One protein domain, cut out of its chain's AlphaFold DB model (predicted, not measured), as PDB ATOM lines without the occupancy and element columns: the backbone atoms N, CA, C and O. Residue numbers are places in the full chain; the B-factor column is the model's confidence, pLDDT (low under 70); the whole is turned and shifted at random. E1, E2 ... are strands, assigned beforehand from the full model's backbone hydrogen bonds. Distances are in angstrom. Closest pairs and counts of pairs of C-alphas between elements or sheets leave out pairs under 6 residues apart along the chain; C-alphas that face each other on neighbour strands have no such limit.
ATOM      1  N   THR A  28     220.930 459.121 455.422       90.81
ATOM      2  CA  THR A  28     220.664 458.488 456.711       90.81
ATOM      3  C   THR A  28     221.521 459.138 457.786       90.81
ATOM      4  O   THR A  28     222.748 459.207 457.673       90.81
ATOM      5  N   VAL A  29     220.874 459.558 458.867       93.69
ATOM      6  CA  VAL A  29     221.543 460.125 460.031       93.69
ATOM      7  C   VAL A  29     222.361 459.040 460.720       93.69
ATOM      8  O   VAL A  29     221.846 458.002 461.135       93.69
ATOM      9  N   LYS A  30     223.663 459.296 460.852       92.94
ATOM     10  CA  LYS A  30     224.597 458.458 461.602       92.94
ATOM     11  C   LYS A  30     225.290 459.303 462.654       92.94
ATOM     12  O   LYS A  30     225.715 460.424 462.372       92.94
ATOM     13  N   GLN A  31     225.439 458.737 463.846       93.38
ATOM     14  CA  GLN A  31     226.207 459.386 464.896       93.38
ATOM     15  C   GLN A  31     227.676 459.490 464.463       93.38
ATOM     16  O   GLN A  31     228.262 458.471 464.087       93.38
ATOM     17  N   PRO A  32     228.281 460.691 464.497       93.94
ATOM     18  CA  PRO A  32     229.676 460.848 464.129       93.94
ATOM     19  C   PRO A  32     230.582 460.220 465.190       93.94
ATOM     20  O   PRO A  32     230.279 460.231 466.388       93.94
ATOM     21  N   THR A  33     231.730 459.713 464.750       95.38
ATOM     22  CA  THR A  33     232.827 459.362 465.652       95.38
ATOM     23  C   THR A  33     233.489 460.654 466.108       95.38
ATOM     24  O   THR A  33     234.104 461.349 465.302       95.38
ATOM     25  N   CYS A  34     233.350 460.984 467.388       95.94
ATOM     26  CA  CYS A  34     233.921 462.198 467.952       95.94
ATOM     27  C   CYS A  34     235.243 461.923 468.669       95.94
ATOM     28  O   CYS A  34     235.374 460.927 469.382       95.94
ATOM     29  N   SER A  35     236.197 462.836 468.506       94.62
ATOM     30  CA  SER A  35     237.464 462.869 469.236       94.62
ATOM     31  C   SER A  35     237.544 464.091 470.147       94.62
ATOM     32  O   SER A  35     236.740 465.022 470.037       94.62
ATOM     33  N   GLU A  36     238.551 464.095 471.018       93.94
ATOM     34  CA  GLU A  36     238.906 465.261 471.826       93.94
ATOM     35  C   GLU A  36     239.163 466.512 470.961       93.94
ATOM     36  O   GLU A  36     239.579 466.378 469.799       93.94
ATOM     37  N   PRO A  37     238.940 467.723 471.508       91.88
ATOM     38  CA  PRO A  37     239.197 468.968 470.799       91.88
ATOM     39  C   PRO A  37     240.656 469.082 470.352       91.88
ATOM     40  O   PRO A  37     241.590 468.816 471.112       91.88
ATOM     41  N   ALA A  38     240.870 469.574 469.132       89.00
ATOM     42  CA  ALA A  38     242.209 469.921 468.678       89.00
ATOM     43  C   ALA A  38     242.802 471.058 469.534       89.00
ATOM     44  O   ALA A  38     242.145 472.067 469.786       89.00
ATOM     45  N   ALA A  39     244.085 470.942 469.899       88.81
ATOM     46  CA  ALA A  39     244.781 471.941 470.720       88.81
ATOM     47  C   ALA A  39     244.792 473.353 470.099       88.81
ATOM     48  O   ALA A  39     244.825 474.353 470.813       88.81
ATOM     49  N   LYS A  40     244.783 473.441 468.763       86.94
ATOM     50  CA  LYS A  40     244.678 474.695 468.011       86.94
ATOM     51  C   LYS A  40     243.636 474.529 466.904       86.94
ATOM     52  O   LYS A  40     243.950 473.897 465.889       86.94
ATOM     53  N   PRO A  41     242.419 475.073 467.077       83.38
ATOM     54  CA  PRO A  41     241.412 475.072 466.028       83.38
ATOM     55  C   PRO A  41     241.944 475.788 464.784       83.38
ATOM     56  O   PRO A  41     242.554 476.854 464.883       83.38
ATOM     57  N   ARG A  42     241.731 475.197 463.609       84.25
ATOM     58  CA  ARG A  42     242.003 475.853 462.325       84.25
ATOM     59  C   ARG A  42     240.717 476.513 461.839       84.25
ATOM     60  O   ARG A  42     239.636 475.989 462.087       84.25
ATOM     61  N   ALA A  43     240.840 477.635 461.134       88.44
ATOM     62  CA  ALA A  43     239.698 478.212 460.433       88.44
ATOM     63  C   ALA A  43     239.165 477.200 459.404       88.44
ATOM     64  O   ALA A  43     239.951 476.600 458.660       88.44
ATOM     65  N   ALA A  44     237.847 477.003 459.387       94.19
ATOM     66  CA  ALA A  44     237.195 476.088 458.461       94.19
ATOM     67  C   ALA A  44     237.198 476.693 457.049       94.19
ATOM     68  O   ALA A  44     236.920 477.880 456.878       94.19
ATOM     69  N   LYS A  45     237.516 475.887 456.031       95.12
ATOM     70  CA  LYS A  45     237.462 476.320 454.623       95.12
ATOM     71  C   LYS A  45     236.140 475.925 453.973       95.12
ATOM     72  O   LYS A  45     235.659 476.617 453.084       95.12
ATOM     73  N   ALA A  46     235.553 474.829 454.439       96.50
ATOM     74  CA  ALA A  46     234.221 474.367 454.099       96.50
ATOM     75  C   ALA A  46     233.416 474.075 455.371       96.50
ATOM     76  O   ALA A  46     233.978 473.793 456.427       96.50
ATOM     77  N   ILE A  47     232.083 474.077 455.260       97.56
ATOM     78  CA  ILE A  47     231.195 473.746 456.387       97.56
ATOM     79  C   ILE A  47     231.478 472.347 456.967       97.56
ATOM     80  O   ILE A  47     231.237 472.089 458.143       97.56
ATOM     81  N   ALA A  48     232.021 471.447 456.142       96.75
ATOM     82  CA  ALA A  48     232.390 470.091 456.531       96.75
ATOM     83  C   ALA A  48     233.694 470.002 457.340       96.75
ATOM     84  O   ALA A  48     233.933 468.980 457.973       96.75
ATOM     85  N   ASP A  49     234.512 471.061 457.348       96.31
ATOM     86  CA  ASP A  49     235.753 471.124 458.132       96.31
ATOM     87  C   ASP A  49     235.504 471.557 459.585       96.31
ATOM     88  O   ASP A  49     236.425 471.583 460.402       96.31
ATOM     89  N   VAL A  50     234.275 471.963 459.905       96.31
ATOM     90  CA  VAL A  50     233.899 472.427 461.239       96.31
ATOM     91  C   VAL A  50     233.874 471.239 462.194       96.31
ATOM     92  O   VAL A  50     233.226 470.224 461.941       96.31
ATOM     93  N   ASP A  51     234.544 471.385 463.333       96.62
ATOM     94  CA  ASP A  51     234.543 470.379 464.391       96.62
ATOM     95  C   ASP A  51     233.235 470.428 465.197       96.62
ATOM     96  O   ASP A  51     233.178 470.946 466.312       96.62
ATOM     97  N   TRP A  52     232.165 469.883 464.618       97.06
ATOM     98  CA  TRP A  52     230.833 469.827 465.230       97.06
ATOM     99  C   TRP A  52     230.798 469.061 466.556       97.06
ATOM    100  O   TRP A  52     229.938 469.330 467.398       97.06
ATOM    101  N   CYS A  53     231.739 468.136 466.762       97.50
ATOM    102  CA  CYS A  53     231.888 467.382 468.003       97.50
ATOM    103  C   CYS A  53     232.397 468.254 469.157       97.50
ATOM    104  O   CYS A  53     232.092 467.958 470.312       97.50
ATOM    105  N   ASN A  54     233.141 469.321 468.862       96.69
ATOM    106  CA  ASN A  54     233.702 470.233 469.859       96.69
ATOM    107  C   ASN A  54     233.225 471.686 469.680       96.69
ATOM    108  O   ASN A  54     233.849 472.628 470.187       96.69
ATOM    109  N   PHE A  55     232.131 471.862 468.934       95.94
ATOM    110  CA  PHE A  55     231.546 473.151 468.588       95.94
ATOM    111  C   PHE A  55     230.744 473.748 469.748       95.94
ATOM    112  O   PHE A  55     230.166 473.034 470.573       95.94
ATOM    113  N   ASP A  56     230.707 475.079 469.798       94.75
ATOM    114  CA  ASP A  56     229.867 475.837 470.719       94.75
ATOM    115  C   ASP A  56     228.595 476.300 470.011       94.75
ATOM    116  O   ASP A  56     228.628 477.193 469.170       94.75
ATOM    117  N   TYR A  57     227.468 475.685 470.367       92.44
ATOM    118  CA  TYR A  57     226.163 475.953 469.757       92.44
ATOM    119  C   TYR A  57     225.479 477.218 470.302       92.44
ATOM    120  O   TYR A  57     224.315 477.468 469.989       92.44
ATOM    121  N   GLY A  58     226.178 478.017 471.117       85.88
ATOM    122  CA  GLY A  58     225.615 479.189 471.780       85.88
ATOM    123  C   GLY A  58     224.611 478.824 472.885       85.88
ATOM    124  O   GLY A  58     224.221 477.671 473.063       85.88
ATOM    125  N   GLY A  59     224.188 479.815 473.674       70.25
ATOM    126  CA  GLY A  59     223.211 479.613 474.758       70.25
ATOM    127  C   GLY A  59     223.793 479.562 476.177       70.25
ATOM    128  O   GLY A  59     223.101 479.149 477.105       70.25
ATOM    129  N   GLY A  60     225.036 480.010 476.368       73.81
ATOM    130  CA  GLY A  60     225.631 480.213 477.690       73.81
ATOM    131  C   GLY A  60     226.421 479.008 478.204       73.81
ATOM    132  O   GLY A  60     227.034 478.270 477.443       73.81
ATOM    133  N   LYS A  61     226.476 478.820 479.526       77.62
ATOM    134  CA  LYS A  61     227.312 477.766 480.126       77.62
ATOM    135  C   LYS A  61     226.867 476.374 479.654       77.62
ATOM    136  O   LYS A  61     225.685 476.047 479.692       77.62
ATOM    137  N   GLY A  62     227.828 475.542 479.247       79.44
ATOM    138  CA  GLY A  62     227.588 474.150 478.848       79.44
ATOM    139  C   GLY A  62     226.969 473.955 477.458       79.44
ATOM    140  O   GLY A  62     226.514 472.851 477.168       79.44
ATOM    141  N   SER A  63     226.913 474.985 476.605       87.38
ATOM    142  CA  SER A  63     226.519 474.853 475.189       87.38
ATOM    143  C   SER A  63     227.588 474.191 474.323       87.38
ATOM    144  O   SER A  63     227.266 473.539 473.328       87.38
ATOM    145  N   ARG A  64     228.858 474.348 474.708       94.50
ATOM    146  CA  ARG A  64     229.995 473.742 474.026       94.50
ATOM    147  C   ARG A  64     230.025 472.236 474.230       94.50
ATOM    148  O   ARG A  64     230.050 471.762 475.364       94.50
ATOM    149  N   LEU A  65     230.080 471.504 473.123       96.44
ATOM    150  CA  LEU A  65     230.340 470.072 473.148       96.44
ATOM    151  C   LEU A  65     231.837 469.791 473.329       96.44
ATOM    152  O   LEU A  65     232.701 470.586 472.964       96.44
ATOM    153  N   THR A  66     232.141 468.644 473.914       96.12
ATOM    154  CA  THR A  66     233.467 468.031 473.977       96.12
ATOM    155  C   THR A  66     233.289 466.560 473.637       96.12
ATOM    156  O   THR A  66     232.448 465.885 474.235       96.12
ATOM    157  N   ALA A  67     233.989 466.087 472.606       96.75
ATOM    158  CA  ALA A  67     233.811 464.755 472.035       96.75
ATOM    159  C   ALA A  67     232.325 464.404 471.764       96.75
ATOM    160  O   ALA A  67     231.853 463.297 472.025       96.75
ATOM    161  N   GLY A  68     231.562 465.372 471.244       97.19
ATOM    162  CA  GLY A  68     230.158 465.217 470.848       97.19
ATOM    163  C   GLY A  68     229.146 465.286 471.989       97.19
ATOM    164  O   GLY A  68     227.963 465.029 471.762       97.19
ATOM    165  N   ARG A  69     229.571 465.610 473.216       97.06
ATOM    166  CA  ARG A  69     228.699 465.644 474.396       97.06
ATOM    167  C   ARG A  69     228.931 466.886 475.240       97.06
ATOM    168  O   ARG A  69     230.016 467.447 475.262       97.06
ATOM    169  N   SER A  70     227.910 467.307 475.970       96.25
ATOM    170  CA  SER A  70     228.044 468.288 477.048       96.25
ATOM    171  C   SER A  70     227.076 467.950 478.172       96.25
ATOM    172  O   SER A  70     226.054 467.299 477.943       96.25
ATOM    173  N   SER A  71     227.401 468.392 479.381       94.56
ATOM    174  CA  SER A  71     226.522 468.299 480.543       94.56
ATOM    175  C   SER A  71     226.631 469.590 481.338       94.56
ATOM    176  O   SER A  71     227.728 470.011 481.706       94.56
ATOM    177  N   LEU A  72     225.493 470.226 481.592       92.50
ATOM    178  CA  LEU A  72     225.374 471.366 482.484       92.50
ATOM    179  C   LEU A  72     224.640 470.922 483.746       92.50
ATOM    180  O   LEU A  72     223.496 470.478 483.672       92.50
ATOM    181  N   HIS A  73     225.284 471.093 484.895       90.50
ATOM    182  CA  HIS A  73     224.686 470.843 486.200       90.50
ATOM    183  C   HIS A  73     224.240 472.170 486.822       90.50
ATOM    184  O   HIS A  73     225.049 473.080 487.017       90.50
ATOM    185  N   LEU A  74     222.942 472.291 487.100       88.62
ATOM    186  CA  LEU A  74     222.315 473.488 487.656       88.62
ATOM    187  C   LEU A  74     222.130 473.322 489.163       88.62
ATOM    188  O   LEU A  74     221.082 472.884 489.639       88.62
ATOM    189  N   TYR A  75     223.177 473.655 489.912       83.94
ATOM    190  CA  TYR A  75     223.158 473.582 491.368       83.94
ATOM    191  C   TYR A  75     222.261 474.665 491.969       83.94
ATOM    192  O   TYR A  75     222.317 475.829 491.572       83.94
ATOM    193  N   ARG A  76     221.453 474.267 492.955       76.81
ATOM    194  CA  ARG A  76     220.709 475.189 493.818       76.81
ATOM    195  C   ARG A  76     221.572 475.552 495.028       76.81
ATOM    196  O   ARG A  76     222.531 476.305 494.903       76.81
ATOM    197  N   LYS A  77     221.244 475.001 496.199       83.06
ATOM    198  CA  LYS A  77     222.054 475.095 497.419       83.06
ATOM    199  C   LYS A  77     223.042 473.930 497.473       83.06
ATOM    200  O   LYS A  77     222.796 472.874 496.893       83.06
ATOM    201  N   LEU A  78     224.159 474.131 498.166       78.25
ATOM    202  CA  LEU A  78     225.178 473.100 498.349       78.25
ATOM    203  C   LEU A  78     224.562 471.856 499.013       78.25
ATOM    204  O   LEU A  78     223.960 471.969 500.074       78.25
ATOM    205  N   GLY A  79     224.722 470.691 498.379       73.81
ATOM    206  CA  GLY A  79     224.215 469.404 498.872       73.81
ATOM    207  C   GLY A  79     222.787 469.043 498.445       73.81
ATOM    208  O   GLY A  79     222.381 467.905 498.651       73.81
ATOM    209  N   GLU A  80     222.043 469.958 497.820       82.75
ATOM    210  CA  GLU A  80     220.683 469.685 497.338       82.75
ATOM    211  C   GLU A  80     220.678 469.021 495.949       82.75
ATOM    212  O   GLU A  80     221.587 469.270 495.146       82.75
ATOM    213  N   PRO A  81     219.630 468.247 495.612       82.19
ATOM    214  CA  PRO A  81     219.438 467.720 494.267       82.19
ATOM    215  C   PRO A  81     219.452 468.821 493.191       82.19
ATOM    216  O   PRO A  81     218.833 469.879 493.346       82.19
ATOM    217  N   HIS A  82     220.142 468.564 492.077       83.31
ATOM    218  CA  HIS A  82     220.328 469.521 490.983       83.31
ATOM    219  C   HIS A  82     219.814 468.997 489.645       83.31
ATOM    220  O   HIS A  82     219.846 467.798 489.361       83.31
ATOM    221  N   ASP A  83     219.385 469.923 488.791       91.69
ATOM    222  CA  ASP A  83     218.968 469.584 487.435       91.69
ATOM    223  C   ASP A  83     220.206 469.381 486.551       91.69
ATOM    224  O   ASP A  83     221.244 470.027 486.732       91.69
ATOM    225  N   THR A  84     220.116 468.467 485.590       93.50
ATOM    226  CA  THR A  84     221.196 468.200 484.634       93.50
ATOM    227  C   THR A  84     220.666 468.305 483.215       93.50
ATOM    228  O   THR A  84     219.734 467.591 482.850       93.50
ATOM    229  N   ILE A  85     221.281 469.168 482.408       93.81
ATOM    230  CA  ILE A  85     220.986 469.324 480.983       93.81
ATOM    231  C   ILE A  85     222.147 468.720 480.200       93.81
ATOM    232  O   ILE A  85     223.229 469.301 480.131       93.81
ATOM    233  N   ALA A  86     221.917 467.556 479.607       95.56
ATOM    234  CA  ALA A  86     222.866 466.895 478.727       95.56
ATOM    235  C   ALA A  86     222.541 467.211 477.263       95.56
ATOM    236  O   ALA A  86     221.373 467.202 476.870       95.56
ATOM    237  N   ARG A  87     223.569 467.445 476.443       96.38
ATOM    238  CA  ARG A  87     223.436 467.530 474.981       96.38
ATOM    239  C   ARG A  87     224.316 466.480 474.327       96.38
ATOM    240  O   ARG A  87     225.454 466.287 474.752       96.38
ATOM    241  N   THR A  88     223.802 465.819 473.298       97.38
ATOM    242  CA  THR A  88     224.532 464.803 472.532       97.38
ATOM    243  C   THR A  88     224.375 465.055 471.040       97.38
ATOM    244  O   THR A  88     223.254 465.182 470.548       97.38
ATOM    245  N   LEU A  89     225.494 465.074 470.321       98.19
ATOM    246  CA  LEU A  89     225.515 465.094 468.865       98.19
ATOM    247  C   LEU A  89     225.086 463.730 468.320       98.19
ATOM    248  O   LEU A  89     225.739 462.716 468.565       98.19
ATOM    249  N   ARG A  90     223.965 463.709 467.598       97.94
ATOM    250  CA  ARG A  90     223.368 462.500 467.014       97.94
ATOM    251  C   ARG A  90     223.660 462.341 465.532       97.94
ATOM    252  O   ARG A  90     223.596 461.224 465.034       97.94
ATOM    253  N   GLY A  91     224.009 463.421 464.841       97.81
ATOM    254  CA  GLY A  91     224.353 463.357 463.432       97.81
ATOM    255  C   GLY A  91     224.725 464.698 462.835       97.81
ATOM    256  O   GLY A  91     224.384 465.750 463.376       97.81
ATOM    257  N   VAL A  92     225.416 464.621 461.703       98.19
ATOM    258  CA  VAL A  92     225.756 465.758 460.853       98.19
ATOM    259  C   VAL A  92     225.479 465.347 459.414       98.19
ATOM    260  O   VAL A  92     226.074 464.386 458.930       98.19
ATOM    261  N   ILE A  93     224.574 466.058 458.750       97.81
ATOM    262  CA  ILE A  93     224.248 465.867 457.334       97.81
ATOM    263  C   ILE A  93     224.623 467.135 456.579       97.81
ATOM    264  O   ILE A  93     224.412 468.231 457.089       97.81
ATOM    265  N   TYR A  94     225.156 466.999 455.368       96.94
ATOM    266  CA  TYR A  94     225.533 468.137 454.532       96.94
ATOM    267  C   TYR A  94     224.715 468.142 453.248       96.94
ATOM    268  O   TYR A  94     224.579 467.105 452.607       96.94
ATOM    269  N   GLY A  95     224.234 469.303 452.822       96.00
ATOM    270  CA  GLY A  95     223.491 469.423 451.570       96.00
ATOM    271  C   GLY A  95     223.399 470.861 451.095       96.00
ATOM    272  O   GLY A  95     223.685 471.772 451.856       96.00
ATOM    273  N   ASP A  96     223.052 471.041 449.826       96.25
ATOM    274  CA  ASP A  96     222.854 472.353 449.206       96.25
ATOM    275  C   ASP A  96     221.388 472.764 449.390       96.25
ATOM    276  O   ASP A  96     220.483 472.195 448.765       96.25
ATOM    277  N   LEU A  97     221.139 473.678 450.332       95.75
ATOM    278  CA  LEU A  97     219.789 474.092 450.687       95.75
ATOM    279  C   LEU A  97     219.152 474.906 449.566       95.75
ATOM    280  O   LEU A  97     217.996 474.645 449.238       95.75
ATOM    281  N   ASP A  98     219.847 475.890 449.004       93.69
ATOM    282  CA  ASP A  98     219.257 476.893 448.110       93.69
ATOM    283  C   ASP A  98     219.597 476.701 446.621       93.69
ATOM    284  O   ASP A  98     218.949 477.307 445.763       93.69
ATOM    285  N   GLY A  99     220.500 475.775 446.297       93.12
ATOM    286  CA  GLY A  99     220.953 475.483 444.941       93.12
ATOM    287  C   GLY A  99     222.144 476.331 444.491       93.12
ATOM    288  O   GLY A  99     222.438 476.353 443.290       93.12
ATOM    289  N   ASP A 100     222.813 477.051 445.396       93.75
ATOM    290  CA  ASP A 100     223.960 477.906 445.075       93.75
ATOM    291  C   ASP A 100     225.298 477.144 444.978       93.75
ATOM    292  O   ASP A 100     226.346 477.748 444.711       93.75
ATOM    293  N   LYS A 101     225.261 475.808 445.117       93.19
ATOM    294  CA  LYS A 101     226.409 474.884 445.140       93.19
ATOM    295  C   LYS A 101     227.310 475.024 446.367       93.19
ATOM    296  O   LYS A 101     228.362 474.374 446.419       93.19
ATOM    297  N   LYS A 102     226.937 475.828 447.359       95.12
ATOM    298  CA  LYS A 102     227.509 475.775 448.703       95.12
ATOM    299  C   LYS A 102     226.679 474.800 449.523       95.12
ATOM    300  O   LYS A 102     225.526 474.519 449.232       95.12
ATOM    301  N   ARG A 103     227.329 474.172 450.499       97.06
ATOM    302  CA  ARG A 103     226.661 473.216 451.381       97.06
ATOM    303  C   ARG A 103     226.387 473.875 452.719       97.06
ATOM    304  O   ARG A 103     227.275 474.506 453.291       97.06
ATOM    305  N   GLU A 104     225.212 473.600 453.246       97.94
ATOM    306  CA  GLU A 104     224.829 473.757 454.635       97.94
ATOM    307  C   GLU A 104     225.130 472.467 455.405       97.94
ATOM    308  O   GLU A 104     225.337 471.392 454.830       97.94
ATOM    309  N   ALA A 105     225.133 472.573 456.730       98.25
ATOM    310  CA  ALA A 105     225.131 471.438 457.637       98.25
ATOM    311  C   ALA A 105     223.833 471.411 458.451       98.25
ATOM    312  O   ALA A 105     223.482 472.395 459.099       98.25
ATOM    313  N   ALA A 106     223.149 470.271 458.457       98.38
ATOM    314  CA  ALA A 106     222.123 469.931 459.431       98.38
ATOM    315  C   ALA A 106     222.772 469.185 460.597       98.38
ATOM    316  O   ALA A 106     223.262 468.065 460.440       98.38
ATOM    317  N   ILE A 107     222.753 469.807 461.771       98.38
ATOM    318  CA  ILE A 107     223.283 469.247 463.009       98.38
ATOM    319  C   ILE A 107     222.136 468.744 463.867       98.38
ATOM    320  O   ILE A 107     221.299 469.526 464.312       98.38
ATOM    321  N   ILE A 108     222.117 467.445 464.138       98.38
ATOM    322  CA  ILE A 108     221.093 466.816 464.964       98.38
ATOM    323  C   ILE A 108     221.618 466.743 466.396       98.38
ATOM    324  O   ILE A 108     222.507 465.941 466.695       98.38
ATOM    325  N   LEU A 109     221.066 467.565 467.288       97.75
ATOM    326  CA  LEU A 109     221.377 467.532 468.716       97.75
ATOM    327  C   LEU A 109     220.193 467.008 469.511       97.75
ATOM    328  O   LEU A 109     219.080 467.521 469.408       97.75
ATOM    329  N   GLN A 110     220.462 466.030 470.367       97.44
ATOM    330  CA  GLN A 110     219.522 465.611 471.392       97.44
ATOM    331  C   GLN A 110     219.838 466.318 472.705       97.44
ATOM    332  O   GLN A 110     220.990 466.364 473.137       97.44
ATOM    333  N   HIS A 111     218.797 466.825 473.351       95.69
ATOM    334  CA  HIS A 111     218.822 467.437 474.666       95.69
ATOM    335  C   HIS A 111     218.082 466.518 475.629       95.69
ATOM    336  O   HIS A 111     216.938 466.146 475.385       95.69
ATOM    337  N   THR A 112     218.715 466.168 476.740       96.19
ATOM    338  CA  THR A 112     218.074 465.424 477.822       96.19
ATOM    339  C   THR A 112     218.173 466.246 479.089       96.19
ATOM    340  O   THR A 112     219.272 466.546 479.549       96.19
ATOM    341  N   THR A 113     217.026 466.598 479.662       94.81
ATOM    342  CA  THR A 113     216.960 467.294 480.945       94.81
ATOM    343  C   THR A 113     216.483 466.327 482.011       94.81
ATOM    344  O   THR A 113     215.378 465.788 481.941       94.81
ATOM    345  N   ARG A 114     217.337 466.095 483.002       93.25
ATOM    346  CA  ARG A 114     216.980 465.401 484.235       93.25
ATOM    347  C   ARG A 114     216.614 466.457 485.259       93.25
ATOM    348  O   ARG A 114     217.475 467.246 485.645       93.25
ATOM    349  N   PHE A 115     215.352 466.469 485.660       90.56
ATOM    350  CA  PHE A 115     214.887 467.312 486.751       90.56
ATOM    351  C   PHE A 115     215.002 466.532 488.045       90.56
ATOM    352  O   PHE A 115     214.477 465.427 488.135       90.56
ATOM    353  N   ALA A 116     215.622 467.113 489.063       89.25
ATOM    354  CA  ALA A 116     215.753 466.450 490.357       89.25
ATOM    355  C   ALA A 116     214.399 466.123 491.018       89.25
ATOM    356  O   ALA A 116     214.301 465.225 491.843       89.25
ATOM    357  N   SER A 117     213.351 466.863 490.646       89.88
ATOM    358  CA  SER A 117     211.982 466.705 491.153       89.88
ATOM    359  C   SER A 117     211.132 465.701 490.367       89.88
ATOM    360  O   SER A 117     209.934 465.597 490.627       89.88
ATOM    361  N   ARG A 118     211.696 465.016 489.363       90.06
ATOM    362  CA  ARG A 118     210.948 464.109 488.484       90.06
ATOM    363  C   ARG A 118     211.706 462.809 488.274       90.06
ATOM    364  O   ARG A 118     212.896 462.824 487.983       90.06
ATOM    365  N   ASP A 119     210.970 461.707 488.277       90.62
ATOM    366  CA  ASP A 119     211.549 460.383 488.033       90.62
ATOM    367  C   ASP A 119     211.909 460.164 486.556       90.62
ATOM    368  O   ASP A 119     212.805 459.389 486.228       90.62
ATOM    369  N   THR A 120     211.222 460.862 485.645       91.44
ATOM    370  CA  THR A 120     211.413 460.706 484.196       91.44
ATOM    371  C   THR A 120     212.125 461.922 483.590       91.44
ATOM    372  O   THR A 120     211.622 463.045 483.705       91.44
ATOM    373  N   PRO A 121     213.271 461.728 482.906       92.00
ATOM    374  CA  PRO A 121     213.920 462.787 482.138       92.00
ATOM    375  C   PRO A 121     213.045 463.261 480.972       92.00
ATOM    376  O   PRO A 121     212.386 462.455 480.320       92.00
ATOM    377  N   SER A 122     213.101 464.549 480.638       93.62
ATOM    378  CA  SER A 122     212.554 465.039 479.370       93.62
ATOM    379  C   SER A 122     213.619 464.965 478.281       93.62
ATOM    380  O   SER A 122     214.769 465.343 478.520       93.62
ATOM    381  N   SER A 123     213.238 464.545 477.079       95.19
ATOM    382  CA  SER A 123     214.119 464.534 475.912       95.19
ATOM    383  C   SER A 123     213.510 465.352 474.781       95.19
ATOM    384  O   SER A 123     212.299 465.317 474.574       95.19
ATOM    385  N   SER A 124     214.344 466.087 474.058       95.88
ATOM    386  CA  SER A 124     213.964 466.799 472.839       95.88
ATOM    387  C   SER A 124     215.105 466.733 471.836       95.88
ATOM    388  O   SER A 124     216.267 466.851 472.223       95.88
ATOM    389  N   THR A 125     214.786 466.603 470.553       97.31
ATOM    390  CA  THR A 125     215.782 466.634 469.480       97.31
ATOM    391  C   THR A 125     215.556 467.870 468.613       97.31
ATOM    392  O   THR A 125     214.426 468.279 468.347       97.31
ATOM    393  N   THR A 126     216.644 468.513 468.207       97.50
ATOM    394  CA  THR A 126     216.615 469.709 467.365       97.50
ATOM    395  C   THR A 126     217.604 469.541 466.226       97.50
ATOM    396  O   THR A 126     218.745 469.126 466.438       97.50
ATOM    397  N   VAL A 127     217.162 469.873 465.016       98.25
ATOM    398  CA  VAL A 127     218.008 469.955 463.829       98.25
ATOM    399  C   VAL A 127     218.377 471.421 463.621       98.25
ATOM    400  O   VAL A 127     217.519 472.240 463.303       98.25
ATOM    401  N   TYR A 128     219.641 471.770 463.823       98.06
ATOM    402  CA  TYR A 128     220.160 473.112 463.564       98.06
ATOM    403  C   TYR A 128     220.738 473.179 462.157       98.06
ATOM    404  O   TYR A 128     221.534 472.318 461.787       98.06
ATOM    405  N   ILE A 129     220.381 474.202 461.387       98.19
ATOM    406  CA  ILE A 129     220.907 474.400 460.036       98.19
ATOM    407  C   ILE A 129     221.972 475.489 460.079       98.19
ATOM    408  O   ILE A 129     221.679 476.627 460.440       98.19
ATOM    409  N   TYR A 130     223.199 475.153 459.701       98.25
ATOM    410  CA  TYR A 130     224.330 476.073 459.642       98.25
ATOM    411  C   TYR A 130     224.820 476.259 458.209       98.25
ATOM    412  O   TYR A 130     224.854 475.312 457.430       98.25
ATOM    413  N   THR A 131     225.278 477.466 457.899       97.88
ATOM    414  CA  THR A 131     226.073 477.775 456.704       97.88
ATOM    415  C   THR A 131     227.463 478.264 457.118       97.88
ATOM    416  O   THR A 131     227.717 478.476 458.307       97.88
ATOM    417  N   LEU A 132     228.378 478.439 456.164       97.62
ATOM    418  CA  LEU A 132     229.707 478.996 456.417       97.62
ATOM    419  C   LEU A 132     229.800 480.407 455.830       97.62
ATOM    420  O   LEU A 132     229.614 480.592 454.630       97.62
ATOM    421  N   VAL A 133     230.132 481.392 456.663       96.00
ATOM    422  CA  VAL A 133     230.350 482.786 456.254       96.00
ATOM    423  C   VAL A 133     231.723 483.214 456.747       96.00
ATOM    424  O   VAL A 133     232.006 483.099 457.935       96.00
ATOM    425  N   ASP A 134     232.589 483.659 455.835       94.06
ATOM    426  CA  ASP A 134     233.944 484.141 456.146       94.06
ATOM    427  C   ASP A 134     234.769 483.172 457.021       94.06
ATOM    428  O   ASP A 134     235.507 483.565 457.921       94.06
ATOM    429  N   GLY A 135     234.625 481.865 456.766       92.94
ATOM    430  CA  GLY A 135     235.323 480.801 457.502       92.94
ATOM    431  C   GLY A 135     234.738 480.473 458.882       92.94
ATOM    432  O   GLY A 135     235.282 479.620 459.586       92.94
ATOM    433  N   ALA A 136     233.625 481.105 459.264       95.00
ATOM    434  CA  ALA A 136     232.921 480.876 460.518       95.00
ATOM    435  C   ALA A 136     231.532 480.245 460.286       95.00
ATOM    436  O   ALA A 136     230.797 480.667 459.386       95.00
ATOM    437  N   PRO A 137     231.125 479.247 461.091       96.81
ATOM    438  CA  PRO A 137     229.770 478.711 461.033       96.81
ATOM    439  C   PRO A 137     228.748 479.752 461.487       96.81
ATOM    440  O   PRO A 137     228.894 480.359 462.548       96.81
ATOM    441  N   ARG A 138     227.677 479.917 460.714       96.50
ATOM    442  CA  ARG A 138     226.551 480.797 461.029       96.50
ATOM    443  C   ARG A 138     225.256 479.998 461.057       96.50
ATOM    444  O   ARG A 138     224.928 479.319 460.089       96.50
ATOM    445  N   LEU A 139     224.508 480.115 462.153       97.19
ATOM    446  CA  LEU A 139     223.187 479.507 462.276       97.19
ATOM    447  C   LEU A 139     222.207 480.188 461.309       97.19
ATOM    448  O   LEU A 139     222.055 481.411 461.331       97.19
ATOM    449  N   LEU A 140     221.545 479.392 460.472       96.88
ATOM    450  CA  LEU A 140     220.455 479.832 459.603       96.88
ATOM    451  C   LEU A 140     219.091 479.725 460.279       96.88
ATOM    452  O   LEU A 140     218.230 480.542 459.964       96.88
ATOM    453  N   GLY A 141     218.912 478.734 461.157       96.44
ATOM    454  CA  GLY A 141     217.690 478.472 461.915       96.44
ATOM    455  C   GLY A 141     217.692 477.064 462.517       96.44
ATOM    456  O   GLY A 141     218.666 476.318 462.379       96.44
ATOM    457  N   SER A 142     216.608 476.688 463.191       97.12
ATOM    458  CA  SER A 142     216.450 475.373 463.816       97.12
ATOM    459  C   SER A 142     215.070 474.776 463.553       97.12
ATOM    460  O   SER A 142     214.108 475.488 463.278       97.12
ATOM    461  N   ILE A 143     214.994 473.448 463.616       98.00
ATOM    462  CA  ILE A 143     213.787 472.657 463.378       98.00
ATOM    463  C   ILE A 143     213.602 471.704 464.569       98.00
ATOM    464  O   ILE A 143     214.505 470.901 464.841       98.00
ATOM    465  N   PRO A 144     212.474 471.758 465.301       97.44
ATOM    466  CA  PRO A 144     212.162 470.744 466.301       97.44
ATOM    467  C   PRO A 144     211.899 469.397 465.613       97.44
ATOM    468  O   PRO A 144     211.267 469.342 464.561       97.44
ATOM    469  N   ALA A 145     212.378 468.302 466.199       97.00
ATOM    470  CA  ALA A 145     212.178 466.967 465.650       97.00
ATOM    471  C   ALA A 145     211.907 465.942 466.754       97.00
ATOM    472  O   ALA A 145     212.381 466.072 467.887       97.00
ATOM    473  N   ALA A 146     211.157 464.897 466.406       96.75
ATOM    474  CA  ALA A 146     211.013 463.737 467.272       96.75
ATOM    475  C   ALA A 146     212.331 462.939 467.323       96.75
ATOM    476  O   ALA A 146     213.206 463.082 466.468       96.75
ATOM    477  N   ASP A 147     212.478 462.084 468.330       94.12
ATOM    478  CA  ASP A 147     213.601 461.152 468.432       94.12
ATOM    479  C   ASP A 147     213.143 459.735 468.029       94.12
ATOM    480  O   ASP A 147     212.039 459.336 468.410       94.12
ATOM    481  N   PRO A 148     213.944 458.962 467.273       96.00
ATOM    482  CA  PRO A 148     215.175 459.366 466.590       96.00
ATOM    483  C   PRO A 148     214.895 460.172 465.313       96.00
ATOM    484  O   PRO A 148     213.855 459.998 464.681       96.00
ATOM    485  N   VAL A 149     215.855 461.001 464.892       97.25
ATOM    486  CA  VAL A 149     215.904 461.528 463.516       97.25
ATOM    487  C   VAL A 149     216.642 460.510 462.655       97.25
ATOM    488  O   VAL A 149     217.805 460.218 462.923       97.25
ATOM    489  N   SER A 150     215.973 459.959 461.644       96.88
ATOM    490  CA  SER A 150     216.527 458.903 460.792       96.88
ATOM    491  C   SER A 150     217.119 459.440 459.492       96.88
ATOM    492  O   SER A 150     218.098 458.886 458.996       96.88
ATOM    493  N   GLU A 151     216.552 460.513 458.935       97.06
ATOM    494  CA  GLU A 151     216.993 461.116 457.671       97.06
ATOM    495  C   GLU A 151     216.802 462.634 457.689       97.06
ATOM    496  O   GLU A 151     215.814 463.141 458.231       97.06
ATOM    497  N   VAL A 152     217.722 463.347 457.036       97.06
ATOM    498  CA  VAL A 152     217.572 464.767 456.694       97.06
ATOM    499  C   VAL A 152     217.960 464.953 455.228       97.06
ATOM    500  O   VAL A 152     218.944 464.378 454.770       97.06
ATOM    501  N   SER A 153     217.195 465.744 454.478       96.06
ATOM    502  CA  SER A 153     217.524 466.080 453.089       96.06
ATOM    503  C   SER A 153     217.264 467.546 452.763       96.06
ATOM    504  O   SER A 153     216.414 468.193 453.379       96.06
ATOM    505  N   PHE A 154     218.000 468.053 451.774       95.38
ATOM    506  CA  PHE A 154     217.969 469.438 451.314       95.38
ATOM    507  C   PHE A 154     217.544 469.493 449.848       95.38
ATOM    508  O   PHE A 154     218.137 468.822 449.007       95.38
ATOM    509  N   ALA A 155     216.516 470.278 449.525       92.19
ATOM    510  CA  ALA A 155     216.061 470.438 448.150       92.19
ATOM    511  C   ALA A 155     215.365 471.785 447.923       92.19
ATOM    512  O   ALA A 155     214.256 471.998 448.414       92.19
ATOM    513  N   LYS A 156     215.952 472.658 447.092       90.31
ATOM    514  CA  LYS A 156     215.299 473.878 446.564       90.31
ATOM    515  C   LYS A 156     214.634 474.737 447.657       90.31
ATOM    516  O   LYS A 156     213.441 475.051 447.596       90.31
ATOM    517  N   GLY A 157     215.396 475.064 448.690       94.19
ATOM    518  CA  GLY A 157     214.981 475.844 449.854       94.19
ATOM    519  C   GLY A 157     214.106 475.081 450.849       94.19
ATOM    520  O   GLY A 157     213.460 475.707 451.690       94.19
ATOM    521  N   VAL A 158     214.025 473.752 450.740       96.38
ATOM    522  CA  VAL A 158     213.242 472.894 451.635       96.38
ATOM    523  C   VAL A 158     214.158 471.909 452.348       96.38
ATOM    524  O   VAL A 158     214.949 471.219 451.708       96.38
ATOM    525  N   VAL A 159     213.996 471.808 453.665       97.50
ATOM    526  CA  VAL A 159     214.577 470.745 454.487       97.50
ATOM    527  C   VAL A 159     213.488 469.717 454.763       97.50
ATOM    528  O   VAL A 159     212.405 470.072 455.222       97.50
ATOM    529  N   THR A 160     213.748 468.444 454.483       97.25
ATOM    530  CA  THR A 160     212.855 467.347 454.885       97.25
ATOM    531  C   THR A 160     213.499 466.586 456.029       97.25
ATOM    532  O   THR A 160     214.659 466.198 455.924       97.25
ATOM    533  N   VAL A 161     212.753 466.368 457.109       97.56
ATOM    534  CA  VAL A 161     213.215 465.643 458.298       97.56
ATOM    535  C   VAL A 161     212.324 464.426 458.498       97.56
ATOM    536  O   VAL A 161     211.104 464.565 458.608       97.56
ATOM    537  N   ARG A 162     212.924 463.233 458.560       97.19
ATOM    538  CA  ARG A 162     212.229 462.012 458.984       97.19
ATOM    539  C   ARG A 162     212.577 461.691 460.425       97.19
ATOM    540  O   ARG A 162     213.755 461.557 460.754       97.19
ATOM    541  N   SER A 163     211.564 461.574 461.281       97.19
ATOM    542  CA  SER A 163     211.791 461.353 462.707       97.19
ATOM    543  C   SER A 163     210.647 460.647 463.437       97.19
ATOM    544  O   SER A 163     209.519 460.595 462.943       97.19
ATOM    545  N   GLY A 164     210.946 460.111 464.623       95.88
ATOM    546  CA  GLY A 164     209.979 459.488 465.530       95.88
ATOM    547  C   GLY A 164     209.755 457.989 465.305       95.88
ATOM    548  O   GLY A 164     210.354 457.362 464.429       95.88
ATOM    549  N   THR A 165     208.883 457.411 466.139       93.94
ATOM    550  CA  THR A 165     208.411 456.017 466.056       93.94
ATOM    551  C   THR A 165     206.886 455.993 466.278       93.94
ATOM    552  O   THR A 165     206.456 456.239 467.403       93.94
ATOM    553  N   PRO A 166     206.057 455.726 465.247       92.75
ATOM    554  CA  PRO A 166     206.443 455.459 463.861       92.75
ATOM    555  C   PRO A 166     207.123 456.671 463.211       92.75
ATOM    556  O   PRO A 166     206.888 457.817 463.594       92.75
ATOM    557  N   THR A 167     207.988 456.416 462.231       94.38
ATOM    558  CA  THR A 167     208.712 457.485 461.540       94.38
ATOM    559  C   THR A 167     207.761 458.302 460.674       94.38
ATOM    560  O   THR A 167     207.078 457.768 459.801       94.38
ATOM    561  N   THR A 168     207.757 459.612 460.888       95.12
ATOM    562  CA  THR A 168     206.992 460.593 460.110       95.12
ATOM    563  C   THR A 168     207.943 461.503 459.343       95.12
ATOM    564  O   THR A 168     209.091 461.683 459.749       95.12
ATOM    565  N   ALA A 169     207.493 462.046 458.212       95.75
ATOM    566  CA  ALA A 169     208.259 462.998 457.415       95.75
ATOM    567  C   ALA A 169     207.596 464.375 457.488       95.75
ATOM    568  O   ALA A 169     206.430 464.508 457.128       95.75
ATOM    569  N   ALA A 170     208.359 465.384 457.897       96.50
ATOM    570  CA  ALA A 170     207.938 466.781 457.907       96.50
ATOM    571  C   ALA A 170     208.850 467.606 456.991       96.50
ATOM    572  O   ALA A 170     210.034 467.297 456.818       96.50
ATOM    573  N   ARG A 171     208.287 468.643 456.370       97.19
ATOM    574  CA  ARG A 171     208.985 469.513 455.416       97.19
ATOM    575  C   ARG A 171     209.002 470.924 455.958       97.19
ATOM    576  O   ARG A 171     207.979 471.410 456.416       97.19
ATOM    577  N   TYR A 172     210.136 471.592 455.825       97.94
ATOM    578  CA  TYR A 172     210.348 472.924 456.364       97.94
ATOM    579  C   TYR A 172     210.929 473.841 455.303       97.94
ATOM    580  O   TYR A 172     211.819 473.444 454.550       97.94
ATOM    581  N   ARG A 173     210.453 475.084 455.259       97.50
ATOM    582  CA  ARG A 173     211.016 476.135 454.409       97.50
ATOM    583  C   ARG A 173     211.421 477.318 455.269       97.50
ATOM    584  O   ARG A 173     210.666 477.738 456.141       97.50
ATOM    585  N   ARG A 174     212.600 477.861 454.977       96.00
ATOM    586  CA  ARG A 174     213.084 479.083 455.611       96.00
ATOM    587  C   ARG A 174     212.313 480.290 455.081       96.00
ATOM    588  O   ARG A 174     212.212 480.466 453.865       96.00
ATOM    589  N   ASP A 175     211.758 481.100 455.972       94.06
ATOM    590  CA  ASP A 175     211.088 482.347 455.615       94.06
ATOM    591  C   ASP A 175     212.070 483.533 455.529       94.06
ATOM    592  O   ASP A 175     213.293 483.376 455.563       94.06
ATOM    593  N   ARG A 176     211.528 484.749 455.375       92.00
ATOM    594  CA  ARG A 176     212.330 485.980 455.296       92.00
ATOM    595  C   ARG A 176     212.909 486.420 456.643       92.00
ATOM    596  O   ARG A 176     213.931 487.101 456.635       92.00
ATOM    597  N   ALA A 177     212.269 486.071 457.759       91.81
ATOM    598  CA  ALA A 177     212.795 486.324 459.100       91.81
ATOM    599  C   ALA A 177     213.966 485.380 459.422       91.81
ATOM    600  O   ALA A 177     214.838 485.705 460.225       91.81
ATOM    601  N   GLY A 178     214.039 484.260 458.703       89.38
ATOM    602  CA  GLY A 178     215.059 483.239 458.836       89.38
ATOM    603  C   GLY A 178     214.576 481.997 459.572       89.38
ATOM    604  O   GLY A 178     215.379 481.091 459.781       89.38
ATOM    605  N   ASP A 179     213.289 481.927 459.900       94.56
ATOM    606  CA  ASP A 179     212.697 480.816 460.627       94.56
ATOM    607  C   ASP A 179     212.293 479.695 459.670       94.56
ATOM    608  O   ASP A 179     211.838 479.927 458.545       94.56
ATOM    609  N   PHE A 180     212.475 478.450 460.108       97.12
ATOM    610  CA  PHE A 180     212.030 477.277 459.366       97.12
ATOM    611  C   PHE A 180     210.598 476.933 459.762       97.12
ATOM    612  O   PHE A 180     210.352 476.391 460.836       97.12
ATOM    613  N   ASN A 181     209.659 477.211 458.863       97.62
ATOM    614  CA  ASN A 181     208.249 476.908 459.068       97.62
ATOM    615  C   ASN A 181     207.888 475.589 458.395       97.62
ATOM    616  O   ASN A 181     208.311 475.332 457.261       97.62
ATOM    617  N   GLU A 182     207.101 474.766 459.086       97.12
ATOM    618  CA  GLU A 182     206.552 473.546 458.504       97.12
ATOM    619  C   GLU A 182     205.635 473.898 457.323       97.12
ATOM    620  O   GLU A 182     204.854 474.851 457.371       97.12
ATOM    621  N   ILE A 183     205.754 473.142 456.237       97.12
ATOM    622  CA  ILE A 183     204.935 473.283 455.035       97.12
ATOM    623  C   ILE A 183     204.209 471.977 454.743       97.12
ATOM    624  O   ILE A 183     204.634 470.900 455.164       97.12
ATOM    625  N   ALA A 184     203.139 472.072 453.955       92.56
ATOM    626  CA  ALA A 184     202.369 470.908 453.549       92.56
ATOM    627  C   ALA A 184     203.264 469.800 452.936       92.56
ATOM    628  O   ALA A 184     204.264 470.097 452.250       92.56
TER     629      ALA A 184
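Overview. This is residues 28 to 184 of the 187 residues of an uncharacterized protein of Kofleriaceae bacterium (UniProt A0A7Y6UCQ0). A long five-stranded sheet, E1 to E5, strongly twisted and curled, has a smaller four-stranded sheet, E6 to E9, partly face to face with it, a sandwich with strands crossed at 43 degrees. Residues 28 to 68, with no named element, loop mostly over the large sheet's other side. The 157 printed residues have nine named strands, E1 to E9 in chain order, and no named helix; the class is all strand, though under half of the residues are in named elements. Both sheets are antiparallel and run in chain order, each a meander, every strand pairing with the one before. The whole is compact, with a radius of gyration of the C-alphas of 16.6 A and spans of 54 by 42 by 30 A.

Arrangement. Inner strands E2, residues 83 to 95, and E3, residues 104 to 114, form a hairpin, with N 86 and O 112 2.8 A apart. Edge strand E1, residues 69 to 74, pairs with E2 through N 72 and O 85, 2.8 A. E4, residues 122 to 133, pairs with E3 through N 107 and O 128, 2.8 A, and with edge strand E5, residues 136 to 145, through N 131 and O 138, 2.9 A. E5 bends by 57 degrees at residue 140. In the other sheet, E7, residues 158 to 163, pairs with E6, residues 149 to 155, through N 160 and O 153, 2.9 A. E8, residues 168 to 174, pairs with E7 through N 161 and O 170, 2.9 A, and with E9, residues 180 to 183, through N 173 and O 181, 2.9 A. Between sheets, the closest C-alphas of E2 and E6 are Gly 95 and Phe 154, 5.5 A.

Along the chain. E1 begins at C-alpha 69 (228.699, 465.644, 474.396); E9 ends at C-alpha 183 (204.935, 473.283, 455.035). E2 is 36.1 A long, E4 34.1 A, E3 31.7 A.

Size, cuts and confidence. The C-alphas farthest apart, Gly 79 and Asp 100, are 54.5 A apart. The printed part has no cut, no link between strands is long, and no printed residue has pLDDT under 70.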